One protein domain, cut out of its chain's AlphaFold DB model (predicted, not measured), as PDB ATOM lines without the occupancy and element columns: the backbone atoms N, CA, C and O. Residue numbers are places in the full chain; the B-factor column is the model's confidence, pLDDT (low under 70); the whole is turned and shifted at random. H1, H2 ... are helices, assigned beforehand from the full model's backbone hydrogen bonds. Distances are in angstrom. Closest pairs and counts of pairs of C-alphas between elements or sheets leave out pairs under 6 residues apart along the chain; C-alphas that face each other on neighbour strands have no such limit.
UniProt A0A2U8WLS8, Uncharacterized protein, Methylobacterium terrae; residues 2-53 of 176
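What this domain is: This is residues 2 to 53 of the 176 residues of an uncharacterized protein of Methylobacterium terrae (UniProt A0A2U8WLS8). Look for a helical hairpin of H1 and H2, side by side, with a third helix, H3, packed slantwise on the first half of H1 and its last residues, 48 to 51, sticking out. The printed part has 52 residues with three named helices, H1, H2 and H3 in chain order, and no named strand; the class is all helix. It is compact, with a radius of gyration of the C-alphas of 11.2 A, yet elongated, spanning 37 by 20 by 15 A.

How they stand to each other: Start at H1, residues 2 to 16, which touches H2, residues 19 to 29, in a hairpin: they run opposite ways at a shallow tilt of 7 degrees, and their closest C-alphas, of Ala 10 and Ala 25, are 4.1 A apart. Go on to H3, residues 37 to 51, which touches H1 at a steep tilt of 54 degrees, opposite ways; their closest C-alphas, of Ala 5 and Ala 42, are 5.1 A apart. H2 and H3 are close but not clearly touching, with the C-alphas of Val 28 and Val 39 at 7.9 A. In H1 and H3 every O i to N i+4 pair is within hydrogen-bond range; in H2, 6 of 7.

Where its parts are: Find C-alpha 2 at (-12.873, -9.251, -33.079); H1 runs 20.9 A from there to C-alpha 16. H2 covers 16.0 A from C-alpha 19 to C-alpha 29. H3 runs 21.0 A to C-alpha 51 at (-25.373, -16.153, -28.116).

The domain as a whole: The C-alphas farthest apart, of Leu 19 and Gly 53, are 37.7 A apart. The printed part has no cut; the link from H1 to H2 is tight and that from H2 to H3 short. Look for pLDDT under 70 at residues 15 to 20 and 49.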
ATOM      1  N   VAL A   2     -14.263  -9.550 -33.482       78.44
ATOM      2  CA  VAL A   2     -12.873  -9.251 -33.079       78.44
ATOM      3  C   VAL A   2     -12.554  -7.756 -33.179       78.44
ATOM      4  O   VAL A   2     -11.950  -7.205 -32.272       78.44
ATOM      5  N   GLU A   3     -13.036  -7.060 -34.209       80.19
ATOM      6  CA  GLU A   3     -12.853  -5.602 -34.342       80.19
ATOM      7  C   GLU A   3     -13.481  -4.806 -33.188       80.19
ATOM      8  O   GLU A   3     -12.878  -3.866 -32.681       80.19
ATOM      9  N   VAL A   4     -14.652  -5.238 -32.710       77.38
ATOM     10  CA  VAL A   4     -15.333  -4.639 -31.552       77.38
ATOM     11  C   VAL A   4     -14.553  -4.907 -30.262       77.38
ATOM     12  O   VAL A   4     -14.374  -4.007 -29.445       77.38
ATOM     13  N   ALA A   5     -14.027  -6.124 -30.101       76.50
ATOM     14  CA  ALA A   5     -13.157  -6.473 -28.981       76.50
ATOM     15  C   ALA A   5     -11.864  -5.643 -28.979       76.50
ATOM     16  O   ALA A   5     -11.470  -5.126 -27.936       76.50
ATOM     17  N   ARG A   6     -11.226  -5.482 -30.148       83.69
ATOM     18  CA  ARG A   6     -10.030  -4.646 -30.322       83.69
ATOM     19  C   ARG A   6     -10.314  -3.210 -29.910       83.69
ATOM     20  O   ARG A   6      -9.557  -2.654 -29.122       83.69
ATOM     21  N   GLU A   7     -11.401  -2.627 -30.407       84.12
ATOM     22  CA  GLU A   7     -11.729  -1.235 -30.110       84.12
ATOM     23  C   GLU A   7     -12.035  -1.031 -28.621       84.12
ATOM     24  O   GLU A   7     -11.498  -0.107 -28.015       84.12
ATOM     25  N   GLY A   8     -12.800  -1.933 -27.998       77.75
ATOM     26  CA  GLY A   8     -13.078  -1.870 -26.560       77.75
ATOM     27  C   GLY A   8     -11.815  -1.974 -25.700       77.75
ATOM     28  O   GLY A   8     -11.640  -1.207 -24.753       77.75
ATOM     29  N   VAL A   9     -10.891  -2.878 -26.047       80.12
ATOM     30  CA  VAL A   9      -9.606  -3.030 -25.340       80.12
ATOM     31  C   VAL A   9      -8.703  -1.816 -25.560       80.12
ATOM     32  O   VAL A   9      -8.094  -1.330 -24.607       80.12
ATOM     33  N   ALA A  10      -8.629  -1.298 -26.788       79.69
ATOM     34  CA  ALA A  10      -7.836  -0.118 -27.111       79.69
ATOM     35  C   ALA A  10      -8.319   1.111 -26.326       79.69
ATOM     36  O   ALA A  10      -7.509   1.773 -25.680       79.69
ATOM     37  N   GLN A  11      -9.631   1.350 -26.291       75.44
ATOM     38  CA  GLN A  11     -10.231   2.438 -25.517       75.44
ATOM     39  C   GLN A  11     -10.016   2.272 -24.007       75.44
ATOM     40  O   GLN A  11      -9.671   3.232 -23.322       75.44
ATOM     41  N   ALA A  12     -10.163   1.054 -23.474       73.75
ATOM     42  CA  ALA A  12      -9.910   0.786 -22.059       73.75
ATOM     43  C   ALA A  12      -8.445   1.045 -21.671       73.75
ATOM     44  O   ALA A  12      -8.170   1.497 -20.560       73.75
ATOM     45  N   ARG A  13      -7.504   0.772 -22.579       80.06
ATOM     46  CA  ARG A  13      -6.075   1.034 -22.384       80.06
ATOM     47  C   ARG A  13      -5.756   2.523 -22.428       80.06
ATOM     48  O   ARG A  13      -5.097   3.010 -21.519       80.06
ATOM     49  N   GLU A  14      -6.314   3.248 -23.392       75.88
ATOM     50  CA  GLU A  14      -6.225   4.715 -23.450       75.88
ATOM     51  C   GLU A  14      -6.843   5.387 -22.220       75.88
ATOM     52  O   GLU A  14      -6.360   6.420 -21.766       75.88
ATOM     53  N   TRP A  15      -7.887   4.788 -21.643       65.94
ATOM     54  CA  TRP A  15      -8.497   5.269 -20.407       65.94
ATOM     55  C   TRP A  15      -7.620   5.029 -19.166       65.94
ATOM     56  O   TRP A  15      -7.617   5.852 -18.250       65.94
ATOM     57  N   ARG A  16      -6.882   3.908 -19.111       65.12
ATOM     58  CA  ARG A  16      -6.130   3.475 -17.917       65.12
ATOM     59  C   ARG A  16      -4.747   4.104 -17.751       65.12
ATOM     60  O   ARG A  16      -4.262   4.093 -16.622       65.12
ATOM     61  N   GLY A  17      -4.105   4.646 -18.787       60.00
ATOM     62  CA  GLY A  17      -2.732   5.128 -18.610       60.00
ATOM     63  C   GLY A  17      -2.119   5.923 -19.761       60.00
ATOM     64  O   GLY A  17      -2.709   6.089 -20.823       60.00
ATOM     65  N   GLY A  18      -0.943   6.497 -19.472       55.91
ATOM     66  CA  GLY A  18      -0.235   7.494 -20.286       55.91
ATOM     67  C   GLY A  18       0.424   6.962 -21.569       55.91
ATOM     68  O   GLY A  18       0.050   5.925 -22.102       55.91
ATOM     69  N   LEU A  19       1.436   7.679 -22.081       49.44
ATOM     70  CA  LEU A  19       2.053   7.500 -23.417       49.44
ATOM     71  C   LEU A  19       2.310   6.044 -23.869       49.44
ATOM     72  O   LEU A  19       2.152   5.743 -25.055       49.44
ATOM     73  N   ALA A  20       2.683   5.141 -22.957       60.16
ATOM     74  CA  ALA A  20       2.914   3.726 -23.264       60.16
ATOM     75  C   ALA A  20       1.624   2.959 -23.630       60.16
ATOM     76  O   ALA A  20       1.642   2.120 -24.536       60.16
ATOM     77  N   ASP A  21       0.492   3.279 -22.999       72.25
ATOM     78  CA  ASP A  21      -0.794   2.625 -23.255       72.25
ATOM     79  C   ASP A  21      -1.419   3.071 -24.588       72.25
ATOM     80  O   ASP A  21      -2.095   2.276 -25.247       72.25
ATOM     81  N   HIS A  22      -1.086   4.270 -25.084       75.38
ATOM     82  CA  HIS A  22      -1.451   4.701 -26.443       75.38
ATOM     83  C   HIS A  22      -0.743   3.887 -27.535       75.38
ATOM     84  O   HIS A  22      -1.315   3.619 -28.596       75.38
ATOM     85  N   GLY A  23       0.507   3.471 -27.298       82.94
ATOM     86  CA  GLY A  23       1.237   2.592 -28.214       82.94
ATOM     87  C   GLY A  23       0.563   1.227 -28.336       82.94
ATOM     88  O   GLY A  23       0.318   0.749 -29.444       82.94
ATOM     89  N   PHE A  24       0.191   0.646 -27.194       84.12
ATOM     90  CA  PHE A  24      -0.527  -0.622 -27.144       84.12
ATOM     91  C   PHE A  24      -1.907  -0.532 -27.810       84.12
ATOM     92  O   PHE A  24      -2.231  -1.375 -28.646       84.12
ATOM     93  N   ALA A  25      -2.686   0.513 -27.518       83.06
ATOM     94  CA  ALA A  25      -3.998   0.733 -28.123       83.06
ATOM     95  C   ALA A  25      -3.936   0.792 -29.659       83.06
ATOM     96  O   ALA A  25      -4.735   0.146 -30.340       83.06
ATOM     97  N   ARG A  26      -2.934   1.482 -30.229       89.19
ATOM     98  CA  ARG A  26      -2.698   1.483 -31.683       89.19
ATOM     99  C   ARG A  26      -2.397   0.086 -32.225       89.19
ATOM    100  O   ARG A  26      -2.983  -0.308 -33.231       89.19
ATOM    101  N   SER A  27      -1.526  -0.677 -31.562       87.38
ATOM    102  CA  SER A  27      -1.206  -2.051 -31.977       87.38
ATOM    103  C   SER A  27      -2.405  -3.002 -31.885       87.38
ATOM    104  O   SER A  27      -2.536  -3.889 -32.725       87.38
ATOM    105  N   VAL A  28      -3.286  -2.819 -30.896       87.94
ATOM    106  CA  VAL A  28      -4.542  -3.574 -30.777       87.94
ATOM    107  C   VAL A  28      -5.489  -3.242 -31.928       87.94
ATOM    108  O   VAL A  28      -5.977  -4.163 -32.580       87.94
ATOM    109  N   ARG A  29      -5.703  -1.957 -32.244       90.50
ATOM    110  CA  ARG A  29      -6.551  -1.547 -33.381       90.50
ATOM    111  C   ARG A  29      -6.031  -2.064 -34.721       90.50
ATOM    112  O   ARG A  29      -6.822  -2.497 -35.551       90.50
ATOM    113  N   ALA A  30      -4.711  -2.090 -34.900       92.00
ATOM    114  CA  ALA A  30      -4.064  -2.646 -36.089       92.00
ATOM    115  C   ALA A  30      -4.156  -4.185 -36.191       92.00
ATOM    116  O   ALA A  30      -3.715  -4.758 -37.184       92.00
ATOM    117  N   GLY A  31      -4.688  -4.872 -35.172       93.38
ATOM    118  CA  GLY A  31      -4.807  -6.332 -35.134       93.38
ATOM    119  C   GLY A  31      -3.515  -7.073 -34.788       93.38
ATOM    120  O   GLY A  31      -3.512  -8.292 -34.665       93.38
ATOM    121  N   SER A  32      -2.413  -6.362 -34.537       94.12
ATOM    122  CA  SER A  32      -1.125  -6.967 -34.163       94.12
ATOM    123  C   SER A  32      -1.127  -7.606 -32.765       94.12
ATOM    124  O   SER A  32      -0.110  -8.144 -32.327       94.12
ATOM    125  N   LYS A  33      -2.240  -7.501 -32.027       92.56
ATOM    126  CA  LYS A  33      -2.420  -8.010 -30.661       92.56
ATOM    127  C   LYS A  33      -3.664  -8.894 -30.514       92.56
ATOM    128  O   LYS A  33      -4.151  -9.050 -29.402       92.56
ATOM    129  N   ASP A  34      -4.156  -9.504 -31.588       91.00
ATOM    130  CA  ASP A  34      -5.315 -10.412 -31.521       91.00
ATOM    131  C   ASP A  34      -5.119 -11.589 -30.575       91.00
ATOM    132  O   ASP A  34      -6.045 -12.008 -29.882       91.00
ATOM    133  N   ASP A  35      -3.890 -12.094 -30.508       90.69
ATOM    134  CA  ASP A  35      -3.546 -13.185 -29.611       90.69
ATOM    135  C   ASP A  35      -3.378 -12.762 -28.152       90.69
ATOM    136  O   ASP A  35      -3.232 -13.628 -27.284       90.69
ATOM    137  N   HIS A  36      -3.421 -11.456 -27.870       87.44
ATOM    138  CA  HIS A  36      -3.265 -10.928 -26.527       87.44
ATOM    139  C   HIS A  36      -4.444 -11.359 -25.634       87.44
ATOM    140  O   HIS A  36      -5.599 -11.278 -26.070       87.44
ATOM    141  N   PRO A  37      -4.194 -11.757 -24.370       83.75
ATOM    142  CA  PRO A  37      -5.237 -12.255 -23.472       83.75
ATOM    143  C   PRO A  37      -6.450 -11.325 -23.337       83.75
ATOM    144  O   PRO A  37      -7.582 -11.796 -23.304       83.75
ATOM    145  N   GLU A  38      -6.230 -10.008 -23.326       80.94
ATOM    146  CA  GLU A  38      -7.311  -9.011 -23.232       80.94
ATOM    147  C   GLU A  38      -8.246  -9.023 -24.447       80.94
ATOM    148  O   GLU A  38      -9.464  -8.971 -24.284       80.94
ATOM    149  N   VAL A  39      -7.699  -9.146 -25.663       78.88
ATOM    150  CA  VAL A  39      -8.494  -9.163 -26.904       78.88
ATOM    151  C   VAL A  39      -9.264 -10.477 -27.028       78.88
ATOM    152  O   VAL A  39     -10.440 -10.473 -27.406       78.88
ATOM    153  N   LYS A  40      -8.647 -11.598 -26.630       81.56
ATOM    154  CA  LYS A  40      -9.310 -12.909 -26.560       81.56
ATOM    155  C   LYS A  40     -10.458 -12.910 -25.555       81.56
ATOM    156  O   LYS A  40     -11.570 -13.284 -25.919       81.56
ATOM    157  N   ALA A  41     -10.224 -12.429 -24.334       76.50
ATOM    158  CA  ALA A  41     -11.253 -12.355 -23.298       76.50
ATOM    159  C   ALA A  41     -12.437 -11.470 -23.724       76.50
ATOM    160  O   ALA A  41     -13.589 -11.890 -23.608       76.50
ATOM    161  N   ALA A  42     -12.161 -10.286 -24.284       76.00
ATOM    162  CA  ALA A  42     -13.194  -9.395 -24.805       76.00
ATOM    163  C   ALA A  42     -13.993 -10.048 -25.950       76.00
ATOM    164  O   ALA A  42     -15.220  -9.979 -25.966       76.00
ATOM    165  N   SER A  43     -13.321 -10.751 -26.868       76.94
ATOM    166  CA  SER A  43     -13.979 -11.469 -27.969       76.94
ATOM    167  C   SER A  43     -14.889 -12.595 -27.468       76.94
ATOM    168  O   SER A  43     -16.019 -12.727 -27.938       76.94
ATOM    169  N   THR A  44     -14.436 -13.385 -26.491       77.12
ATOM    170  CA  THR A  44     -15.238 -14.453 -25.876       77.12
ATOM    171  C   THR A  44     -16.459 -13.896 -25.145       77.12
ATOM    172  O   THR A  44     -17.553 -14.439 -25.292       77.12
ATOM    173  N   ALA A  45     -16.304 -12.799 -24.399       74.31
ATOM    174  CA  ALA A  45     -17.415 -12.159 -23.700       74.31
ATOM    175  C   ALA A  45     -18.484 -11.637 -24.675       74.31
ATOM    176  O   ALA A  45     -19.673 -11.885 -24.476       74.31
ATOM    177  N   LEU A  46     -18.064 -10.981 -25.763       73.62
ATOM    178  CA  LEU A  46     -18.968 -10.509 -26.818       73.62
ATOM    179  C   LEU A  46     -19.723 -11.656 -27.483       73.62
ATOM    180  O   LEU A  46     -20.925 -11.552 -27.715       73.62
ATOM    181  N   ARG A  47     -19.025 -12.760 -27.765       76.69
ATOM    182  CA  ARG A  47     -19.640 -13.960 -28.329       76.69
ATOM    183  C   ARG A  47     -20.751 -14.491 -27.428       76.69
ATOM    184  O   ARG A  47     -21.861 -14.698 -27.902       76.69
ATOM    185  N   LEU A  48     -20.464 -14.652 -26.137       71.31
ATOM    186  CA  LEU A  48     -21.431 -15.163 -25.167       71.31
ATOM    187  C   LEU A  48     -22.643 -14.233 -25.015       71.31
ATOM    188  O   LEU A  48     -23.767 -14.705 -24.862       71.31
ATOM    189  N   ALA A  49     -22.425 -12.916 -25.057       67.62
ATOM    190  CA  ALA A  49     -23.505 -11.938 -24.994       67.62
ATOM    191  C   ALA A  49     -24.456 -12.077 -26.195       67.62
ATOM    192  O   ALA A  49     -25.670 -12.162 -26.013       67.62
ATOM    193  N   LEU A  50     -23.902 -12.191 -27.406       71.25
ATOM    194  CA  LEU A  50     -24.679 -12.380 -28.632       71.25
ATOM    195  C   LEU A  50     -25.410 -13.732 -28.658       71.25
ATOM    196  O   LEU A  50     -26.579 -13.783 -29.023       71.25
ATOM    197  N   GLU A  51     -24.759 -14.815 -28.220       72.44
ATOM    198  CA  GLU A  51     -25.373 -16.153 -28.116       72.44
ATOM    199  C   GLU A  51     -26.574 -16.177 -27.153       72.44
ATOM    200  O   GLU A  51     -27.471 -17.004 -27.301       72.44
ATOM    201  N   ARG A  52     -26.626 -15.247 -26.195       77.38
ATOM    202  CA  ARG A  52     -27.742 -15.068 -25.252       77.38
ATOM    203  C   ARG A  52     -28.791 -14.055 -25.720       77.38
ATOM    204  O   ARG A  52     -29.707 -13.747 -24.965       77.38
ATOM    205  N   GLY A  53     -28.668 -13.539 -26.943       76.75
ATOM    206  CA  GLY A  53     -29.607 -12.573 -27.513       76.75
ATOM    207  C   GLY A  53     -29.425 -11.140 -27.010       76.75
ATOM    208  O   GLY A  53     -30.311 -10.313 -27.218       76.75
TER     209      GLY A  53